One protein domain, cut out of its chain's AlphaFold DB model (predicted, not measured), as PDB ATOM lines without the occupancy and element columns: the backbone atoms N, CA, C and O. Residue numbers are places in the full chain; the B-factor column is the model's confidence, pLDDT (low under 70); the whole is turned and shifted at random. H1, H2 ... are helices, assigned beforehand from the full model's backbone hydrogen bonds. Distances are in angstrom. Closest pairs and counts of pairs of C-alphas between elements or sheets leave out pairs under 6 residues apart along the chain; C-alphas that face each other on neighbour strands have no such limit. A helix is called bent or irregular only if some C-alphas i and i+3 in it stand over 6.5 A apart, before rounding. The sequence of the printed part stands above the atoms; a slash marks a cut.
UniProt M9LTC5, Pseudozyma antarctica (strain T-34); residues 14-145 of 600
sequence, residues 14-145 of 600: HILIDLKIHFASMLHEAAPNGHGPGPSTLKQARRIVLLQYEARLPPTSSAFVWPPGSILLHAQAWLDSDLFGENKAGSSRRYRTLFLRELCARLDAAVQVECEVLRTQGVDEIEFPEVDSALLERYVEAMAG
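What this domain is: This is residues 14 to 145 of the 600 residues of a protein of Pseudozyma antarctica (strain T-34) (UniProt M9LTC5). A short, kinked helix, H3, sits in the middle of a small helical domain, with H2 packed on it on one side and the long helix H4 on the other; H4 runs along the longest axis. H5 folds back along the first part of H4, while H1 lies at the edge, near H3 but touching no helix. The printed part has 132 residues with five named helices, H1 to H5 in order along the chain, and no named strand; the class is all helix. It is compact, with a radius of gyration of the C-alphas of 15.2 A, and elongated in outline, spanning 44 by 28 by 28 A.

How they stand to each other: H1, residues 14 to 29, is close to but not clearly touching H3, residues 69 to 84; their closest C-alphas, of Lys 20 and Ala 77, are 7.4 A apart. H2, residues 39 to 54, is apart from H1 and touches H3 at a steep tilt of 56 degrees, the same way, closest at the C-alphas of Leu 42 and Ala 75, 5.6 A. H3 is irregular, with C-alphas 77 and 80 7.3 A apart and a kink of 75 degrees near residue 78. Its residues 69 to 73 alone touch residues 106 to 114 of H4, residues 93 to 121. H3 and H4 form a helical hairpin at a shallow tilt of 34 degrees, only just short of steep, with the C-alphas of Gly 69 and Ala 110 closest at 4.8 A. H4 forms a second helical hairpin with H5, residues 133 to 145, closest at the C-alphas of Thr 97 and Ala 142, 5.3 A. H5 only just touches H3, with 3 pairs of C-alphas within 8 A, and is apart from H1 and H2. Every O i to N i+4 pair is within hydrogen-bond range in H4 and H5; the counts are 10 of 12 in H1, 11 of 12 in H2 and 7 of 12 in H3.

Where its parts are: H1 begins at C-alpha 14, (16.350, -20.478, 13.940), and is 24.0 A long; H2 is 22.3 A long and H3 21.0 A. H4 runs 41.4 A from C-alpha 93 at (-1.300, -3.844, -0.743) to C-alpha 121. H5, 18.2 A long, ends at C-alpha 145, (5.357, -2.514, -6.084).

The domain as a whole: The two C-alphas farthest apart, of Pro 32 and Gly 145, are 45.3 A apart. The printed part has no cut. The links H2 to H3, 14 residues, and H4 to H5, 11 residues, are long. The mean pLDDT of the printed part is 81.5; residues 14 to 36, 86 to 87, 89 to 90 and 145 are under 70.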
ATOM      1  N   HIS A  14      16.359 -20.304  12.483       38.44
ATOM      2  CA  HIS A  14      16.350 -20.478  13.940       38.44
ATOM      3  C   HIS A  14      17.601 -19.902  14.621       38.44
ATOM      4  O   HIS A  14      17.468 -19.176  15.590       38.44
ATOM      5  N   ILE A  15      18.798 -20.102  14.056       38.94
ATOM      6  CA  ILE A  15      20.053 -19.609  14.657       38.94
ATOM      7  C   ILE A  15      20.124 -18.069  14.643       38.94
ATOM      8  O   ILE A  15      20.695 -17.463  15.548       38.94
ATOM      9  N   LEU A  16      19.522 -17.415  13.643       39.91
ATOM     10  CA  LEU A  16      19.408 -15.951  13.599       39.91
ATOM     11  C   LEU A  16      18.342 -15.425  14.571       39.91
ATOM     12  O   LEU A  16      18.530 -14.355  15.147       39.91
ATOM     13  N   ILE A  17      17.262 -16.181  14.787       44.50
ATOM     14  CA  ILE A  17      16.250 -15.885  15.810       44.50
ATOM     15  C   ILE A  17      16.868 -16.022  17.210       44.50
ATOM     16  O   ILE A  17      16.787 -15.079  17.990       44.50
ATOM     17  N   ASP A  18      17.580 -17.117  17.491       36.72
ATOM     18  CA  ASP A  18      18.295 -17.344  18.754       36.72
ATOM     19  C   ASP A  18      19.309 -16.225  19.041       36.72
ATOM     20  O   ASP A  18      19.379 -15.721  20.161       36.72
ATOM     21  N   LEU A  19      20.059 -15.772  18.026       37.06
ATOM     22  CA  LEU A  19      20.995 -14.647  18.155       37.06
ATOM     23  C   LEU A  19      20.290 -13.298  18.381       37.06
ATOM     24  O   LEU A  19      20.764 -12.519  19.209       37.06
ATOM     25  N   LYS A  20      19.154 -13.021  17.718       46.28
ATOM     26  CA  LYS A  20      18.332 -11.827  18.008       46.28
ATOM     27  C   LYS A  20      17.766 -11.868  19.435       46.28
ATOM     28  O   LYS A  20      17.807 -10.854  20.129       46.28
ATOM     29  N   ILE A  21      17.310 -13.032  19.903       46.34
ATOM     30  CA  ILE A  21      16.852 -13.247  21.287       46.34
ATOM     31  C   ILE A  21      18.006 -13.026  22.278       46.34
ATOM     32  O   ILE A  21      17.813 -12.377  23.305       46.34
ATOM     33  N   HIS A  22      19.220 -13.488  21.965       34.97
ATOM     34  CA  HIS A  22      20.398 -13.252  22.805       34.97
ATOM     35  C   HIS A  22      20.779 -11.763  22.878       34.97
ATOM     36  O   HIS A  22      21.089 -11.271  23.960       34.97
ATOM     37  N   PHE A  23      20.676 -11.015  21.774       40.88
ATOM     38  CA  PHE A  23      20.874  -9.558  21.783       40.88
ATOM     39  C   PHE A  23      19.797  -8.817  22.591       40.88
ATOM     40  O   PHE A  23      20.130  -7.952  23.401       40.88
ATOM     41  N   ALA A  24      18.523  -9.203  22.463       41.25
ATOM     42  CA  ALA A  24      17.448  -8.678  23.310       41.25
ATOM     43  C   ALA A  24      17.667  -9.003  24.804       41.25
ATOM     44  O   ALA A  24      17.295  -8.216  25.674       41.25
ATOM     45  N   SER A  25      18.318 -10.133  25.105       36.84
ATOM     46  CA  SER A  25      18.743 -10.502  26.460       36.84
ATOM     47  C   SER A  25      19.965  -9.717  26.959       36.84
ATOM     48  O   SER A  25      20.098  -9.551  28.168       36.84
ATOM     49  N   MET A  26      20.849  -9.232  26.079       35.94
ATOM     50  CA  MET A  26      21.997  -8.391  26.462       35.94
ATOM     51  C   MET A  26      21.593  -6.942  26.758       35.94
ATOM     52  O   MET A  26      22.118  -6.344  27.694       35.94
ATOM     53  N   LEU A  27      20.595  -6.400  26.049       42.16
ATOM     54  CA  LEU A  27      20.011  -5.082  26.352       42.16
ATOM     55  C   LEU A  27      19.343  -5.012  27.745       42.16
ATOM     56  O   LEU A  27      18.995  -3.931  28.213       42.16
ATOM     57  N   HIS A  28      19.185  -6.145  28.438       40.09
ATOM     58  CA  HIS A  28      18.592  -6.217  29.774       40.09
ATOM     59  C   HIS A  28      19.531  -5.735  30.902       40.09
ATOM     60  O   HIS A  28      19.045  -5.363  31.969       40.09
ATOM     61  N   GLU A  29      20.857  -5.716  30.700       32.81
ATOM     62  CA  GLU A  29      21.829  -5.411  31.772       32.81
ATOM     63  C   GLU A  29      22.149  -3.908  31.947       32.81
ATOM     64  O   GLU A  29      22.808  -3.528  32.916       32.81
ATOM     65  N   ALA A  30      21.664  -3.032  31.057       36.47
ATOM     66  CA  ALA A  30      22.085  -1.626  30.958       36.47
ATOM     67  C   ALA A  30      21.018  -0.592  31.394       36.47
ATOM     68  O   ALA A  30      20.823   0.426  30.737       36.47
ATOM     69  N   ALA A  31      20.322  -0.813  32.518       36.91
ATOM     70  CA  ALA A  31      19.391   0.179  33.081       36.91
ATOM     71  C   ALA A  31      19.404   0.201  34.626       36.91
ATOM     72  O   ALA A  31      19.428  -0.867  35.237       36.91
ATOM     73  N   PRO A  32      19.279   1.367  35.304       38.00
ATOM     74  CA  PRO A  32      19.369   1.452  36.774       38.00
ATOM     75  C   PRO A  32      18.317   0.661  37.575       38.00
ATOM     76  O   PRO A  32      18.507   0.462  38.772       38.00
ATOM     77  N   ASN A  33      17.228   0.215  36.933       41.50
ATOM     78  CA  ASN A  33      16.191  -0.647  37.526       41.50
ATOM     79  C   ASN A  33      16.157  -2.078  36.920       41.50
ATOM     80  O   ASN A  33      15.330  -2.896  37.323       41.50
ATOM     81  N   GLY A  34      17.065  -2.397  35.989       47.03
ATOM     82  CA  GLY A  34      17.505  -3.760  35.649       47.03
ATOM     83  C   GLY A  34      16.530  -4.740  34.984       47.03
ATOM     84  O   GLY A  34      16.909  -5.893  34.827       47.03
ATOM     85  N   HIS A  35      15.303  -4.344  34.628       55.00
ATOM     86  CA  HIS A  35      14.360  -5.224  33.921       55.00
ATOM     87  C   HIS A  35      13.594  -4.455  32.838       55.00
ATOM     88  O   HIS A  35      12.812  -3.553  33.141       55.00
ATOM     89  N   GLY A  36      13.808  -4.835  31.576       65.06
ATOM     90  CA  GLY A  36      12.955  -4.437  30.452       65.06
ATOM     91  C   GLY A  36      11.575  -5.123  30.485       65.06
ATOM     92  O   GLY A  36      11.311  -5.939  31.374       65.06
ATOM     93  N   PRO A  37      10.675  -4.832  29.524       81.12
ATOM     94  CA  PRO A  37       9.347  -5.445  29.464       81.12
ATOM     95  C   PRO A  37       9.431  -6.978  29.417       81.12
ATOM     96  O   PRO A  37      10.049  -7.551  28.521       81.12
ATOM     97  N   GLY A  38       8.796  -7.642  30.387       82.31
ATOM     98  CA  GLY A  38       8.861  -9.097  30.533       82.31
ATOM     99  C   GLY A  38       8.217  -9.873  29.370       82.31
ATOM    100  O   GLY A  38       7.408  -9.315  28.621       82.31
ATOM    101  N   PRO A  39       8.504 -11.184  29.225       83.00
ATOM    102  CA  PRO A  39       8.028 -11.983  28.092       83.00
ATOM    103  C   PRO A  39       6.505 -11.974  27.901       83.00
ATOM    104  O   PRO A  39       6.031 -11.927  26.769       83.00
ATOM    105  N   SER A  40       5.725 -11.949  28.986       80.56
ATOM    106  CA  SER A  40       4.261 -11.812  28.951       80.56
ATOM    107  C   SER A  40       3.810 -10.472  28.356       80.56
ATOM    108  O   SER A  40       2.938 -10.448  27.486       80.56
ATOM    109  N   THR A  41       4.442  -9.370  28.765       84.31
ATOM    110  CA  THR A  41       4.216  -8.014  28.244       84.31
ATOM    111  C   THR A  41       4.498  -7.946  26.742       84.31
ATOM    112  O   THR A  41       3.690  -7.404  25.988       84.31
ATOM    113  N   LEU A  42       5.593  -8.563  26.283       87.44
ATOM    114  CA  LEU A  42       5.946  -8.638  24.861       87.44
ATOM    115  C   LEU A  42       4.981  -9.535  24.066       87.44
ATOM    116  O   LEU A  42       4.480  -9.111  23.025       87.44
ATOM    117  N   LYS A  43       4.639 -10.728  24.577       86.75
ATOM    118  CA  LYS A  43       3.651 -11.653  23.975       86.75
ATOM    119  C   LYS A  43       2.278 -10.972  23.840       86.75
ATOM    120  O   LYS A  43       1.591 -11.167  22.838       86.75
ATOM    121  N   GLN A  44       1.899 -10.107  24.788       85.44
ATOM    122  CA  GLN A  44       0.669  -9.313  24.710       85.44
ATOM    123  C   GLN A  44       0.768  -8.115  23.749       85.44
ATOM    124  O   GLN A  44      -0.180  -7.865  23.006       85.44
ATOM    125  N   ALA A  45       1.896  -7.401  23.703       89.94
ATOM    126  CA  ALA A  45       2.109  -6.315  22.745       89.94
ATOM    127  C   ALA A  45       2.064  -6.820  21.290       89.94
ATOM    128  O   ALA A  45       1.345  -6.243  20.470       89.94
ATOM    129  N   ARG A  46       2.735  -7.950  21.003       92.50
ATOM    130  CA  ARG A  46       2.660  -8.672  19.717       92.50
ATOM    131  C   ARG A  46       1.202  -8.989  19.343       92.50
ATOM    132  O   ARG A  46       0.740  -8.603  18.268       92.50
ATOM    133  N   ARG A  47       0.430  -9.599  20.261       90.50
ATOM    134  CA  ARG A  47      -1.009  -9.892  20.065       90.50
ATOM    135  C   ARG A  47      -1.842  -8.655  19.744       90.50
ATOM    136  O   ARG A  47      -2.669  -8.723  18.844       90.50
ATOM    137  N   ILE A  48      -1.667  -7.548  20.469       90.69
ATOM    138  CA  ILE A  48      -2.473  -6.332  20.269       90.69
ATOM    139  C   ILE A  48      -2.288  -5.781  18.851       90.69
ATOM    140  O   ILE A  48      -3.273  -5.437  18.198       90.69
ATOM    141  N   VAL A  49      -1.051  -5.753  18.348       93.62
ATOM    142  CA  VAL A  49      -0.765  -5.334  16.968       93.62
ATOM    143  C   VAL A  49      -1.375  -6.324  15.965       93.62
ATOM    144  O   VAL A  49      -2.089  -5.905  15.054       93.62
ATOM    145  N   LEU A  50      -1.173  -7.632  16.168       92.94
ATOM    146  CA  LEU A  50      -1.671  -8.688  15.278       92.94
ATOM    147  C   LEU A  50      -3.208  -8.736  15.176       92.94
ATOM    148  O   LEU A  50      -3.747  -8.756  14.073       92.94
ATOM    149  N   LEU A  51      -3.925  -8.713  16.303       91.69
ATOM    150  CA  LEU A  51      -5.393  -8.794  16.345       91.69
ATOM    151  C   LEU A  51      -6.060  -7.668  15.534       91.69
ATOM    152  O   LEU A  51      -7.071  -7.888  14.869       91.69
ATOM    153  N   GLN A  52      -5.487  -6.463  15.576       92.56
ATOM    154  CA  GLN A  52      -6.017  -5.288  14.878       92.56
ATOM    155  C   GLN A  52      -5.558  -5.214  13.417       92.56
ATOM    156  O   GLN A  52      -6.324  -4.753  12.567       92.56
ATOM    157  N   TYR A  53      -4.354  -5.711  13.114       92.25
ATOM    158  CA  TYR A  53      -3.878  -5.914  11.746       92.25
ATOM    159  C   TYR A  53      -4.754  -6.919  10.983       92.25
ATOM    160  O   TYR A  53      -5.108  -6.687   9.826       92.25
ATOM    161  N   GLU A  54      -5.165  -8.014  11.627       90.75
ATOM    162  CA  GLU A  54      -6.019  -9.028  10.998       90.75
ATOM    163  C   GLU A  54      -7.467  -8.571  10.829       90.75
ATOM    164  O   GLU A  54      -8.058  -8.779   9.770       90.75
ATOM    165  N   ALA A  55      -8.004  -7.822  11.794       89.81
ATOM    166  CA  ALA A  55      -9.284  -7.129  11.654       89.81
ATOM    167  C   ALA A  55      -9.233  -5.907  10.697       89.81
ATOM    168  O   ALA A  55     -10.232  -5.206  10.552       89.81
ATOM    169  N   ARG A  56      -8.084  -5.647  10.049       89.50
ATOM    170  CA  ARG A  56      -7.815  -4.546   9.101       89.50
ATOM    171  C   ARG A  56      -8.167  -3.147   9.630       89.50
ATOM    172  O   ARG A  56      -8.542  -2.258   8.861       89.50
ATOM    173  N   LEU A  57      -8.011  -2.900  10.936       88.19
ATOM    174  CA  LEU A  57      -8.244  -1.564  11.496       88.19
ATOM    175  C   LEU A  57      -7.251  -0.558  10.881       88.19
ATOM    176  O   LEU A  57      -6.049  -0.842  10.853       88.19
ATOM    177  N   PRO A  58      -7.693   0.623  10.404       89.62
ATOM    178  CA  PRO A  58      -6.798   1.649   9.894       89.62
ATOM    179  C   PRO A  58      -5.787   2.060  10.974       89.62
ATOM    180  O   PRO A  58      -6.198   2.503  12.047       89.62
ATOM    181  N   PRO A  59      -4.477   1.965  10.701       91.06
ATOM    182  CA  PRO A  59      -3.412   2.100  11.704       91.06
ATOM    183  C   PRO A  59      -3.337   3.502  12.331       91.06
ATOM    184  O   PRO A  59      -2.847   3.666  13.445       91.06
ATOM    185  N   THR A  60      -3.855   4.509  11.621       88.75
ATOM    186  CA  THR A  60      -3.947   5.913  12.045       88.75
ATOM    187  C   THR A  60      -5.276   6.254  12.734       88.75
ATOM    188  O   THR A  60      -5.556   7.431  12.953       88.75
ATOM    189  N   SER A  61      -6.151   5.275  12.990       86.44
ATOM    190  CA  SER A  61      -7.421   5.501  13.689       86.44
ATOM    191  C   SER A  61      -7.203   5.614  15.197       86.44
ATOM    192  O   SER A  61      -6.380   4.898  15.759       86.44
ATOM    193  N   SER A  62      -8.009   6.434  15.874       83.44
ATOM    194  CA  SER A  62      -8.114   6.442  17.342       83.44
ATOM    195  C   SER A  62      -8.601   5.103  17.912       83.44
ATOM    196  O   SER A  62      -8.369   4.821  19.086       83.44
ATOM    197  N   ALA A  63      -9.240   4.265  17.088       82.81
ATOM    198  CA  ALA A  63      -9.613   2.898  17.437       82.81
ATOM    199  C   ALA A  63      -8.454   1.889  17.331       82.81
ATOM    200  O   ALA A  63      -8.594   0.785  17.853       82.81
ATOM    201  N   PHE A  64      -7.331   2.231  16.676       90.38
ATOM    202  CA  PHE A  64      -6.151   1.365  16.640       90.38
ATOM    203  C   PHE A  64      -5.295   1.611  17.886       90.38
ATOM    204  O   PHE A  64      -4.577   2.607  18.008       90.38
ATOM    205  N   VAL A  65      -5.365   0.671  18.823       91.50
ATOM    206  CA  VAL A  65      -4.634   0.688  20.087       91.50
ATOM    207  C   VAL A  65      -3.198   0.219  19.849       91.50
ATOM    208  O   VAL A  65      -2.948  -0.963  19.625       91.50
ATOM    209  N   TRP A  66      -2.238   1.139  19.907       93.06
ATOM    210  CA  TRP A  66      -0.811   0.819  19.822       93.06
ATOM    211  C   TRP A  66      -0.204   0.589  21.219       93.06
ATOM    212  O   TRP A  66      -0.527   1.347  22.138       93.06
ATOM    213  N   PRO A  67       0.710  -0.388  21.399       93.25
ATOM    214  CA  PRO A  67       1.553  -0.466  22.594       93.25
ATOM    215  C   PRO A  67       2.411   0.806  22.776       93.25
ATOM    216  O   PRO A  67       2.691   1.492  21.786       93.25
ATOM    217  N   PRO A  68       2.880   1.123  24.001       92.50
ATOM    218  CA  PRO A  68       3.839   2.207  24.222       92.50
ATOM    219  C   PRO A  68       5.106   2.032  23.382       92.50
ATOM    220  O   PRO A  68       5.544   0.904  23.158       92.50
ATOM    221  N   GLY A  69       5.728   3.141  22.970       93.12
ATOM    222  CA  GLY A  69       6.887   3.128  22.067       93.12
ATOM    223  C   GLY A  69       8.033   2.231  22.543       93.12
ATOM    224  O   GLY A  69       8.527   1.427  21.762       93.12
ATOM    225  N   SER A  70       8.387   2.282  23.830       90.62
ATOM    226  CA  SER A  70       9.415   1.418  24.430       90.62
ATOM    227  C   SER A  70       9.079  -0.075  24.326       90.62
ATOM    228  O   SER A  70       9.937  -0.878  23.967       90.62
ATOM    229  N   ILE A  71       7.826  -0.463  24.581       92.69
ATOM    230  CA  ILE A  71       7.372  -1.860  24.495       92.69
ATOM    231  C   ILE A  71       7.280  -2.314  23.034       92.69
ATOM    232  O   ILE A  71       7.670  -3.434  22.717       92.69
ATOM    233  N   LEU A  72       6.816  -1.442  22.133       94.50
ATOM    234  CA  LEU A  72       6.768  -1.705  20.693       94.50
ATOM    235  C   LEU A  72       8.179  -1.900  20.110       94.50
ATOM    236  O   LEU A  72       8.384  -2.823  19.326       94.50
ATOM    237  N   LEU A  73       9.150  -1.092  20.551       94.56
ATOM    238  CA  LEU A  73      10.562  -1.194  20.176       94.56
ATOM    239  C   LEU A  73      11.187  -2.519  20.631       94.56
ATOM    240  O   LEU A  73      11.890  -3.155  19.855       94.56
ATOM    241  N   HIS A  74      10.885  -2.982  21.847       92.75
ATOM    242  CA  HIS A  74      11.333  -4.301  22.310       92.75
ATOM    243  C   HIS A  74      10.612  -5.453  21.585       92.75
ATOM    244  O   HIS A  74      11.208  -6.499  21.348       92.75
ATOM    245  N   ALA A  75       9.341  -5.281  21.207       93.62
ATOM    246  CA  ALA A  75       8.552  -6.308  20.521       93.62
ATOM    247  C   ALA A  75       8.864  -6.447  19.016       93.62
ATOM    248  O   ALA A  75       8.458  -7.440  18.409       93.62
ATOM    249  N   GLN A  76       9.567  -5.486  18.400       95.31
ATOM    250  CA  GLN A  76       9.684  -5.393  16.938       95.31
ATOM    251  C   GLN A  76      10.307  -6.626  16.266       95.31
ATOM    252  O   GLN A  76       9.905  -6.976  15.158       95.31
ATOM    253  N   ALA A  77      11.229  -7.315  16.951       91.25
ATOM    254  CA  ALA A  77      11.990  -8.444  16.411       91.25
ATOM    255  C   ALA A  77      11.125  -9.653  15.996       91.25
ATOM    256  O   ALA A  77      11.577 -10.484  15.209       91.25
ATOM    257  N   TRP A  78       9.887  -9.744  16.498       93.75
ATOM    258  CA  TRP A  78       8.922 -10.789  16.137       93.75
ATOM    259  C   TRP A  78       7.853 -10.329  15.135       93.75
ATOM    260  O   TRP A  78       7.232 -11.172  14.487       93.75
ATOM    261  N   LEU A  79       7.648  -9.015  14.965       94.44
ATOM    262  CA  LEU A  79       6.487  -8.482  14.239       94.44
ATOM    263  C   LEU A  79       6.458  -8.870  12.753       94.44
ATOM    264  O   LEU A  79       5.368  -8.986  12.197       94.44
ATOM    265  N   ASP A  80       7.605  -9.108  12.104       93.31
ATOM    266  CA  ASP A  80       7.595  -9.593  10.716       93.31
ATOM    267  C   ASP A  80       6.982 -10.999  10.607       93.31
ATOM    268  O   ASP A  80       6.100 -11.233   9.782       93.31
ATOM    269  N   SER A  81       7.392 -11.909  11.497       91.12
ATOM    270  CA  SER A  81       6.864 -13.276  11.568       91.12
ATOM    271  C   SER A  81       5.385 -13.273  11.968       91.12
ATOM    272  O   SER A  81       4.552 -13.901  11.310       91.12
ATOM    273  N   ASP A  82       5.036 -12.487  12.995       91.50
ATOM    274  CA  ASP A  82       3.671 -12.390  13.519       91.50
ATOM    275  C   ASP A  82       2.659 -11.945  12.457       91.50
ATOM    276  O   ASP A  82       1.544 -12.469  12.423       91.50
ATOM    277  N   LEU A  83       3.035 -10.976  11.612       91.50
ATOM    278  CA  LEU A  83       2.138 -10.266  10.691       91.50
ATOM    279  C   LEU A  83       2.241 -10.740   9.232       91.50
ATOM    280  O   LEU A  83       1.264 -10.630   8.488       91.50
ATOM    281  N   PHE A  84       3.404 -11.249   8.811       89.25
ATOM    282  CA  PHE A  84       3.710 -11.594   7.414       89.25
ATOM    283  C   PHE A  84       4.268 -13.017   7.227       89.25
ATOM    284  O   PHE A  84       4.701 -13.358   6.123       89.25
ATOM    285  N   GLY A  85       4.249 -13.848   8.277       81.62
ATOM    286  CA  GLY A  85       4.569 -15.273   8.207       81.62
ATOM    287  C   GLY A  85       3.592 -16.098   7.354       81.62
ATOM    288  O   GLY A  85       2.628 -15.594   6.773       81.62
ATOM    289  N   GLU A  86       3.846 -17.403   7.264       67.88
ATOM    290  CA  GLU A  86       3.041 -18.312   6.442       67.88
ATOM    291  C   GLU A  86       1.611 -18.511   6.991       67.88
ATOM    292  O   GLU A  86       1.346 -18.368   8.183       67.88
ATOM    293  N   ASN A  87       0.681 -18.895   6.108       62.56
ATOM    294  CA  ASN A  87      -0.729 -19.209   6.410       62.56
ATOM    295  C   ASN A  87      -1.617 -18.031   6.881       62.56
ATOM    296  O   ASN A  87      -2.748 -18.254   7.313       62.56
ATOM    297  N   LYS A  88      -1.160 -16.779   6.759       70.69
ATOM    298  CA  LYS A  88      -1.971 -15.580   7.040       70.69
ATOM    299  C   LYS A  88      -2.971 -15.264   5.923       70.69
ATOM    300  O   LYS A  88      -2.688 -15.464   4.741       70.69
ATOM    301  N   ALA A  89      -4.129 -14.707   6.288       67.50
ATOM    302  CA  ALA A  89      -5.101 -14.204   5.319       67.50
ATOM    303  C   ALA A  89      -4.557 -12.940   4.629       67.50
ATOM    304  O   ALA A  89      -4.070 -12.024   5.292       67.50
ATOM    305  N   GLY A  90      -4.653 -12.868   3.299       69.56
ATOM    306  CA  GLY A  90      -4.063 -11.777   2.518       69.56
ATOM    307  C   GLY A  90      -4.618 -10.390   2.871       69.56
ATOM    308  O   GLY A  90      -5.825 -10.159   2.828       69.56
ATOM    309  N   SER A  91      -3.724  -9.450   3.185       81.50
ATOM    310  CA  SER A  91      -4.015  -8.014   3.289       81.50
ATOM    311  C   SER A  91      -3.943  -7.343   1.914       81.50
ATOM    312  O   SER A  91      -3.019  -7.657   1.154       81.50
ATOM    313  N   SER A  92      -4.785  -6.346   1.613       83.56
ATOM    314  CA  SER A  92      -4.567  -5.529   0.409       83.56
ATOM    315  C   SER A  92      -3.200  -4.834   0.464       83.56
ATOM    316  O   SER A  92      -2.714  -4.453   1.538       83.56
ATOM    317  N   ARG A  93      -2.565  -4.605  -0.698       83.56
ATOM    318  CA  ARG A  93      -1.300  -3.844  -0.743       83.56
ATOM    319  C   ARG A  93      -1.488  -2.470  -0.102       83.56
ATOM    320  O   ARG A  93      -0.631  -2.031   0.656       83.56
ATOM    321  N   ARG A  94      -2.622  -1.814  -0.374       85.62
ATOM    322  CA  ARG A  94      -2.967  -0.499   0.176       85.62
ATOM    323  C   ARG A  94      -2.986  -0.506   1.704       85.62
ATOM    324  O   ARG A  94      -2.385   0.388   2.298       85.62
ATOM    325  N   TYR A  95      -3.646  -1.484   2.327       88.12
ATOM    326  CA  TYR A  95      -3.657  -1.617   3.783       88.12
ATOM    327  C   TYR A  95      -2.240  -1.841   4.320       88.12
ATOM    328  O   TYR A  95      -1.773  -1.073   5.160       88.12
ATOM    329  N   ARG A  96      -1.511  -2.812   3.751       90.44
ATOM    330  CA  ARG A  96      -0.142  -3.161   4.159       90.44
ATOM    331  C   ARG A  96       0.823  -1.971   4.090       90.44
ATOM    332  O   ARG A  96       1.575  -1.746   5.032       90.44
ATOM    333  N   THR A  97       0.771  -1.171   3.023       91.38
ATOM    334  CA  THR A  97       1.587   0.047   2.867       91.38
ATOM    335  C   THR A  97       1.250   1.114   3.913       91.38
ATOM    336  O   THR A  97       2.155   1.760   4.439       91.38
ATOM    337  N   LEU A  98      -0.035   1.319   4.230       92.25
ATOM    338  CA  LEU A  98      -0.454   2.279   5.258       92.25
ATOM    339  C   LEU A  98      -0.050   1.818   6.664       92.25
ATOM    340  O   LEU A  98       0.395   2.641   7.461       92.25
ATOM    341  N   PHE A  99      -0.189   0.521   6.940       95.12
ATOM    342  CA  PHE A  99       0.181  -0.109   8.204       95.12
ATOM    343  C   PHE A  99       1.687  -0.039   8.457       95.12
ATOM    344  O   PHE A  99       2.105   0.498   9.479       95.12
ATOM    345  N   LEU A 100       2.503  -0.496   7.502       96.31
ATOM    346  CA  LEU A 100       3.960  -0.471   7.626       96.31
ATOM    347  C   LEU A 100       4.501   0.954   7.781       96.31
ATOM    348  O   LEU A 100       5.376   1.177   8.605       96.31
ATOM    349  N   ARG A 101       3.929   1.942   7.079       96.50
ATOM    350  CA  ARG A 101       4.319   3.350   7.248       96.50
ATOM    351  C   ARG A 101       4.093   3.863   8.675       96.50
ATOM    352  O   ARG A 101       4.939   4.586   9.187       96.50
ATOM    353  N   GLU A 102       2.958   3.532   9.291       97.88
ATOM    354  CA  GLU A 102       2.653   3.940  10.671       97.88
ATOM    355  C   GLU A 102       3.512   3.167  11.685       97.88
ATOM    356  O   GLU A 102       4.027   3.766  12.627       97.88
ATOM    357  N   LEU A 103       3.718   1.861  11.470       97.81
ATOM    358  CA  LEU A 103       4.584   1.024  12.303       97.81
ATOM    359  C   LEU A 103       6.031   1.536  12.294       97.81
ATOM    360  O   LEU A 103       6.584   1.784  13.362       97.81
ATOM    361  N   CYS A 104       6.619   1.753  11.113       97.62
ATOM    362  CA  CYS A 104       7.970   2.299  10.984       97.62
ATOM    363  C   CYS A 104       8.069   3.683  11.637       97.62
ATOM    364  O   CYS A 104       8.923   3.862  12.492       97.62
ATOM    365  N   ALA A 105       7.140   4.611  11.368       97.81
ATOM    366  CA  ALA A 105       7.170   5.944  11.982       97.81
ATOM    367  C   ALA A 105       7.065   5.923  13.524       97.81
ATOM    368  O   ALA A 105       7.587   6.815  14.196       97.81
ATOM    369  N   ARG A 106       6.405   4.910  14.104       97.75
ATOM    370  CA  ARG A 106       6.335   4.698  15.562       97.75
ATOM    371  C   ARG A 106       7.598   4.060  16.128       97.75
ATOM    372  O   ARG A 106       8.014   4.449  17.216       97.75
ATOM    373  N   LEU A 107       8.204   3.122  15.404       97.94
ATOM    374  CA  LEU A 107       9.490   2.526  15.768       97.94
ATOM    375  C   LEU A 107      10.621   3.559  15.654       97.94
ATOM    376  O   LEU A 107      11.372   3.704  16.609       97.94
ATOM    377  N   ASP A 108      10.663   4.362  14.587       97.69
ATOM    378  CA  ASP A 108      11.560   5.518  14.428       97.69
ATOM    379  C   ASP A 108      11.446   6.470  15.632       97.69
ATOM    380  O   ASP A 108      12.445   6.851  16.240       97.69
ATOM    381  N   ALA A 109      10.219   6.840  16.018       97.75
ATOM    382  CA  ALA A 109       9.984   7.723  17.159       97.75
ATOM    383  C   ALA A 109      10.419   7.096  18.499       97.75
ATOM    384  O   ALA A 109      10.930   7.810  19.362       97.75
ATOM    385  N   ALA A 110      10.245   5.783  18.675       96.00
ATOM    386  CA  ALA A 110      10.711   5.066  19.860       96.00
ATOM    387  C   ALA A 110      12.246   4.966  19.908       96.00
ATOM    388  O   ALA A 110      12.831   5.240  20.953       96.00
ATOM    389  N   VAL A 111      12.891   4.673  18.771       96.06
ATOM    390  CA  VAL A 111      14.351   4.721  18.594       96.06
ATOM    391  C   VAL A 111      14.889   6.087  19.017       96.06
ATOM    392  O   VAL A 111      15.767   6.149  19.866       96.06
ATOM    393  N   GLN A 112      14.338   7.196  18.508       96.00
ATOM    394  CA  GLN A 112      14.845   8.534  18.855       96.00
ATOM    395  C   GLN A 112      14.738   8.861  20.356       96.00
ATOM    396  O   GLN A 112      15.588   9.580  20.879       96.00
ATOM    397  N   VAL A 113      13.724   8.337  21.057       94.56
ATOM    398  CA  VAL A 113      13.596   8.489  22.517       94.56
ATOM    399  C   VAL A 113      14.652   7.658  23.251       94.56
ATOM    400  O   VAL A 113      15.326   8.186  24.134       94.56
ATOM    401  N   GLU A 114      14.834   6.394  22.869       92.25
ATOM    402  CA  GLU A 114      15.798   5.496  23.516       92.25
ATOM    403  C   GLU A 114      17.248   5.945  23.268       92.25
ATOM    404  O   GLU A 114      18.037   6.034  24.204       92.25
ATOM    405  N   CYS A 115      17.588   6.352  22.041       93.44
ATOM    406  CA  CYS A 115      18.909   6.887  21.697       93.44
ATOM    407  C   CYS A 115      19.276   8.136  22.510       93.44
ATOM    408  O   CYS A 115      20.441   8.313  22.859       93.44
ATOM    409  N   GLU A 116      18.317   9.006  22.840       93.06
ATOM    410  CA  GLU A 116      18.597  10.162  23.700       93.06
ATOM    411  C   GLU A 116      18.802   9.742  25.163       93.06
ATOM    412  O   GLU A 116      19.707  10.251  25.827       93.06
ATOM    413  N   VAL A 117      18.047   8.754  25.659       90.88
ATOM    414  CA  VAL A 117      18.285   8.157  26.985       90.88
ATOM    415  C   VAL A 117      19.690   7.544  27.055       90.88
ATOM    416  O   VAL A 117      20.461   7.908  27.944       90.88
ATOM    417  N   LEU A 118      20.065   6.697  26.093       90.81
ATOM    418  CA  LEU A 118      21.388   6.069  25.995       90.81
ATOM    419  C   LEU A 118      22.516   7.111  25.867       90.81
ATOM    420  O   LEU A 118      23.528   7.021  26.571       90.81
ATOM    421  N   ARG A 119      22.311   8.176  25.078       91.81
ATOM    422  CA  ARG A 119      23.242   9.313  24.976       91.81
ATOM    423  C   ARG A 119      23.456  10.015  26.318       91.81
ATOM    424  O   ARG A 119      24.595  10.348  26.643       91.81
ATOM    425  N   THR A 120      22.414  10.207  27.137       93.31
ATOM    426  CA  THR A 120      22.591  10.776  28.494       93.31
ATOM    427  C   THR A 120      23.313   9.844  29.469       93.31
ATOM    428  O   THR A 120      23.894  10.324  30.443       93.31
ATOM    429  N   GLN A 121      23.323   8.534  29.204       92.50
ATOM    430  CA  GLN A 121      24.063   7.539  29.987       92.50
ATOM    431  C   GLN A 121      25.530   7.389  29.539       92.50
ATOM    432  O   GLN A 121      26.333   6.820  30.278       92.50
ATOM    433  N   GLY A 122      25.901   7.935  28.375       91.88
ATOM    434  CA  GLY A 122      27.255   7.836  27.816       91.88
ATOM    435  C   GLY A 122      27.534   6.531  27.062       91.88
ATOM    436  O   GLY A 122      28.697   6.161  26.920       91.88
ATOM    437  N   VAL A 123      26.481   5.849  26.605       91.12
ATOM    438  CA  VAL A 123      26.553   4.676  25.719       91.12
ATOM    439  C   VAL A 123      27.020   5.110  24.320       91.12
ATOM    440  O   VAL A 123      26.722   6.226  23.886       91.12
ATOM    441  N   ASP A 124      27.780   4.256  23.630       89.12
ATOM    442  CA  ASP A 124      28.300   4.536  22.284       89.12
ATOM    443  C   ASP A 124      27.169   4.483  21.238       89.12
ATOM    444  O   ASP A 124      26.258   3.660  21.337       89.12
ATOM    445  N   GLU A 125      27.218   5.340  20.213       88.75
ATOM    446  CA  GLU A 125      26.166   5.402  19.187       88.75
ATOM    447  C   GLU A 125      26.103   4.124  18.320       88.75
ATOM    448  O   GLU A 125      25.109   3.911  17.632       88.75
ATOM    449  N   ILE A 126      27.115   3.243  18.380       87.44
ATOM    450  CA  ILE A 126      27.080   1.899  17.768       87.44
ATOM    451  C   ILE A 126      26.196   0.888  18.527       87.44
ATOM    452  O   ILE A 126      25.826  -0.139  17.964       87.44
ATOM    453  N   GLU A 127      25.857   1.157  19.792       84.94
ATOM    454  CA  GLU A 127      24.987   0.306  20.625       84.94
ATOM    455  C   GLU A 127      23.526   0.800  20.640       84.94
ATOM    456  O   GLU A 127      22.675   0.248  21.339       84.94
ATOM    457  N   PHE A 128      23.215   1.843  19.866       90.25
ATOM    458  CA  PHE A 128      21.871   2.402  19.770       90.25
ATOM    459  C   PHE A 128      20.913   1.480  18.990       90.25
ATOM    460  O   PHE A 128      21.320   0.838  18.019       90.25
ATOM    461  N   PRO A 129      19.624   1.415  19.375       93.06
ATOM    462  CA  PRO A 129      18.637   0.614  18.665       93.06
ATOM    463  C   PRO A 129      18.316   1.198  17.284       93.06
ATOM    464  O   PRO A 129      18.218   2.410  17.109       93.06
ATOM    465  N   GLU A 130      18.043   0.318  16.323       94.38
ATOM    466  CA  GLU A 130      17.485   0.667  15.013       94.38
ATOM    467  C   GLU A 130      16.081   0.054  14.840       94.38
ATOM    468  O   GLU A 130      15.621  -0.753  15.657       94.38
ATOM    469  N   VAL A 131      15.381   0.437  13.769       96.06
ATOM    470  CA  VAL A 131      14.141  -0.229  13.340       96.06
ATOM    471  C   VAL A 131      14.501  -1.540  12.636       96.06
ATOM    472  O   VAL A 131      15.390  -1.546  11.787       96.06
ATOM    473  N   ASP A 132      13.823  -2.647  12.961       95.75
ATOM    474  CA  ASP A 132      14.173  -3.972  12.426       95.75
ATOM    475  C   ASP A 132      14.191  -3.987  10.888       95.75
ATOM    476  O   ASP A 132      13.215  -3.598  10.231       95.75
ATOM    477  N   SER A 133      15.302  -4.460  10.311       95.44
ATOM    478  CA  SER A 133      15.532  -4.396   8.866       95.44
ATOM    479  C   SER A 133      14.462  -5.134   8.065       95.44
ATOM    480  O   SER A 133      14.091  -4.655   6.998       95.44
ATOM    481  N   ALA A 134      13.887  -6.222   8.594       95.25
ATOM    482  CA  ALA A 134      12.817  -6.943   7.910       95.25
ATOM    483  C   ALA A 134      11.572  -6.056   7.738       95.25
ATOM    484  O   ALA A 134      11.012  -5.983   6.647       95.25
ATOM    485  N   LEU A 135      11.180  -5.299   8.769       95.56
ATOM    486  CA  LEU A 135      10.032  -4.383   8.702       95.56
ATOM    487  C   LEU A 135      10.278  -3.236   7.706       95.56
ATOM    488  O   LEU A 135       9.370  -2.862   6.956       95.56
ATOM    489  N   LEU A 136      11.509  -2.715   7.654       95.62
ATOM    490  CA  LEU A 136      11.921  -1.717   6.661       95.62
ATOM    491  C   LEU A 136      11.908  -2.294   5.235       95.62
ATOM    492  O   LEU A 136      11.381  -1.656   4.322       95.62
ATOM    493  N   GLU A 137      12.415  -3.512   5.039       94.81
ATOM    494  CA  GLU A 137      12.392  -4.234   3.763       94.81
ATOM    495  C   GLU A 137      10.947  -4.451   3.281       94.81
ATOM    496  O   GLU A 137      10.615  -4.040   2.165       94.81
ATOM    497  N   ARG A 138      10.040  -4.959   4.135       93.00
ATOM    498  CA  ARG A 138       8.598  -5.074   3.818       93.00
ATOM    499  C   ARG A 138       7.985  -3.741   3.406       93.00
ATOM    500  O   ARG A 138       7.142  -3.703   2.503       93.00
ATOM    501  N   TYR A 139       8.353  -2.647   4.077       94.06
ATOM    502  CA  TYR A 139       7.817  -1.322   3.770       94.06
ATOM    503  C   TYR A 139       8.301  -0.832   2.399       94.06
ATOM    504  O   TYR A 139       7.490  -0.380   1.584       94.06
ATOM    505  N   VAL A 140       9.591  -1.011   2.099       94.00
ATOM    506  CA  VAL A 140      10.175  -0.715   0.783       94.00
ATOM    507  C   VAL A 140       9.528  -1.570  -0.311       94.00
ATOM    508  O   VAL A 140       9.117  -1.012  -1.327       94.00
ATOM    509  N   GLU A 141       9.328  -2.876  -0.106       90.94
ATOM    510  CA  GLU A 141       8.595  -3.750  -1.040       90.94
ATOM    511  C   GLU A 141       7.157  -3.264  -1.294       90.94
ATOM    512  O   GLU A 141       6.699  -3.176  -2.440       90.94
ATOM    513  N   ALA A 142       6.423  -2.946  -0.220       87.88
ATOM    514  CA  ALA A 142       5.033  -2.504  -0.287       87.88
ATOM    515  C   ALA A 142       4.877  -1.155  -1.014       87.88
ATOM    516  O   ALA A 142       3.856  -0.930  -1.669       87.88
ATOM    517  N   MET A 143       5.886  -0.284  -0.941       86.75
ATOM    518  CA  MET A 143       5.960   0.971  -1.696       86.75
ATOM    519  C   MET A 143       6.401   0.749  -3.154       86.75
ATOM    520  O   MET A 143       5.741   1.226  -4.082       86.75
ATOM    521  N   ALA A 144       7.484  -0.001  -3.382       85.94
ATOM    522  CA  ALA A 144       8.104  -0.191  -4.696       85.94
ATOM    523  C   ALA A 144       7.184  -0.896  -5.707       85.94
ATOM    524  O   ALA A 144       7.205  -0.580  -6.900       85.94
ATOM    525  N   GLY A 145       6.309  -1.794  -5.235       68.25
ATOM    526  CA  GLY A 145       5.357  -2.514  -6.084       68.25
ATOM    527  C   GLY A 145       4.395  -1.627  -6.892       68.25
ATOM    528  O   GLY A 145       3.757  -2.124  -7.822       68.25
TER     529      GLY A 145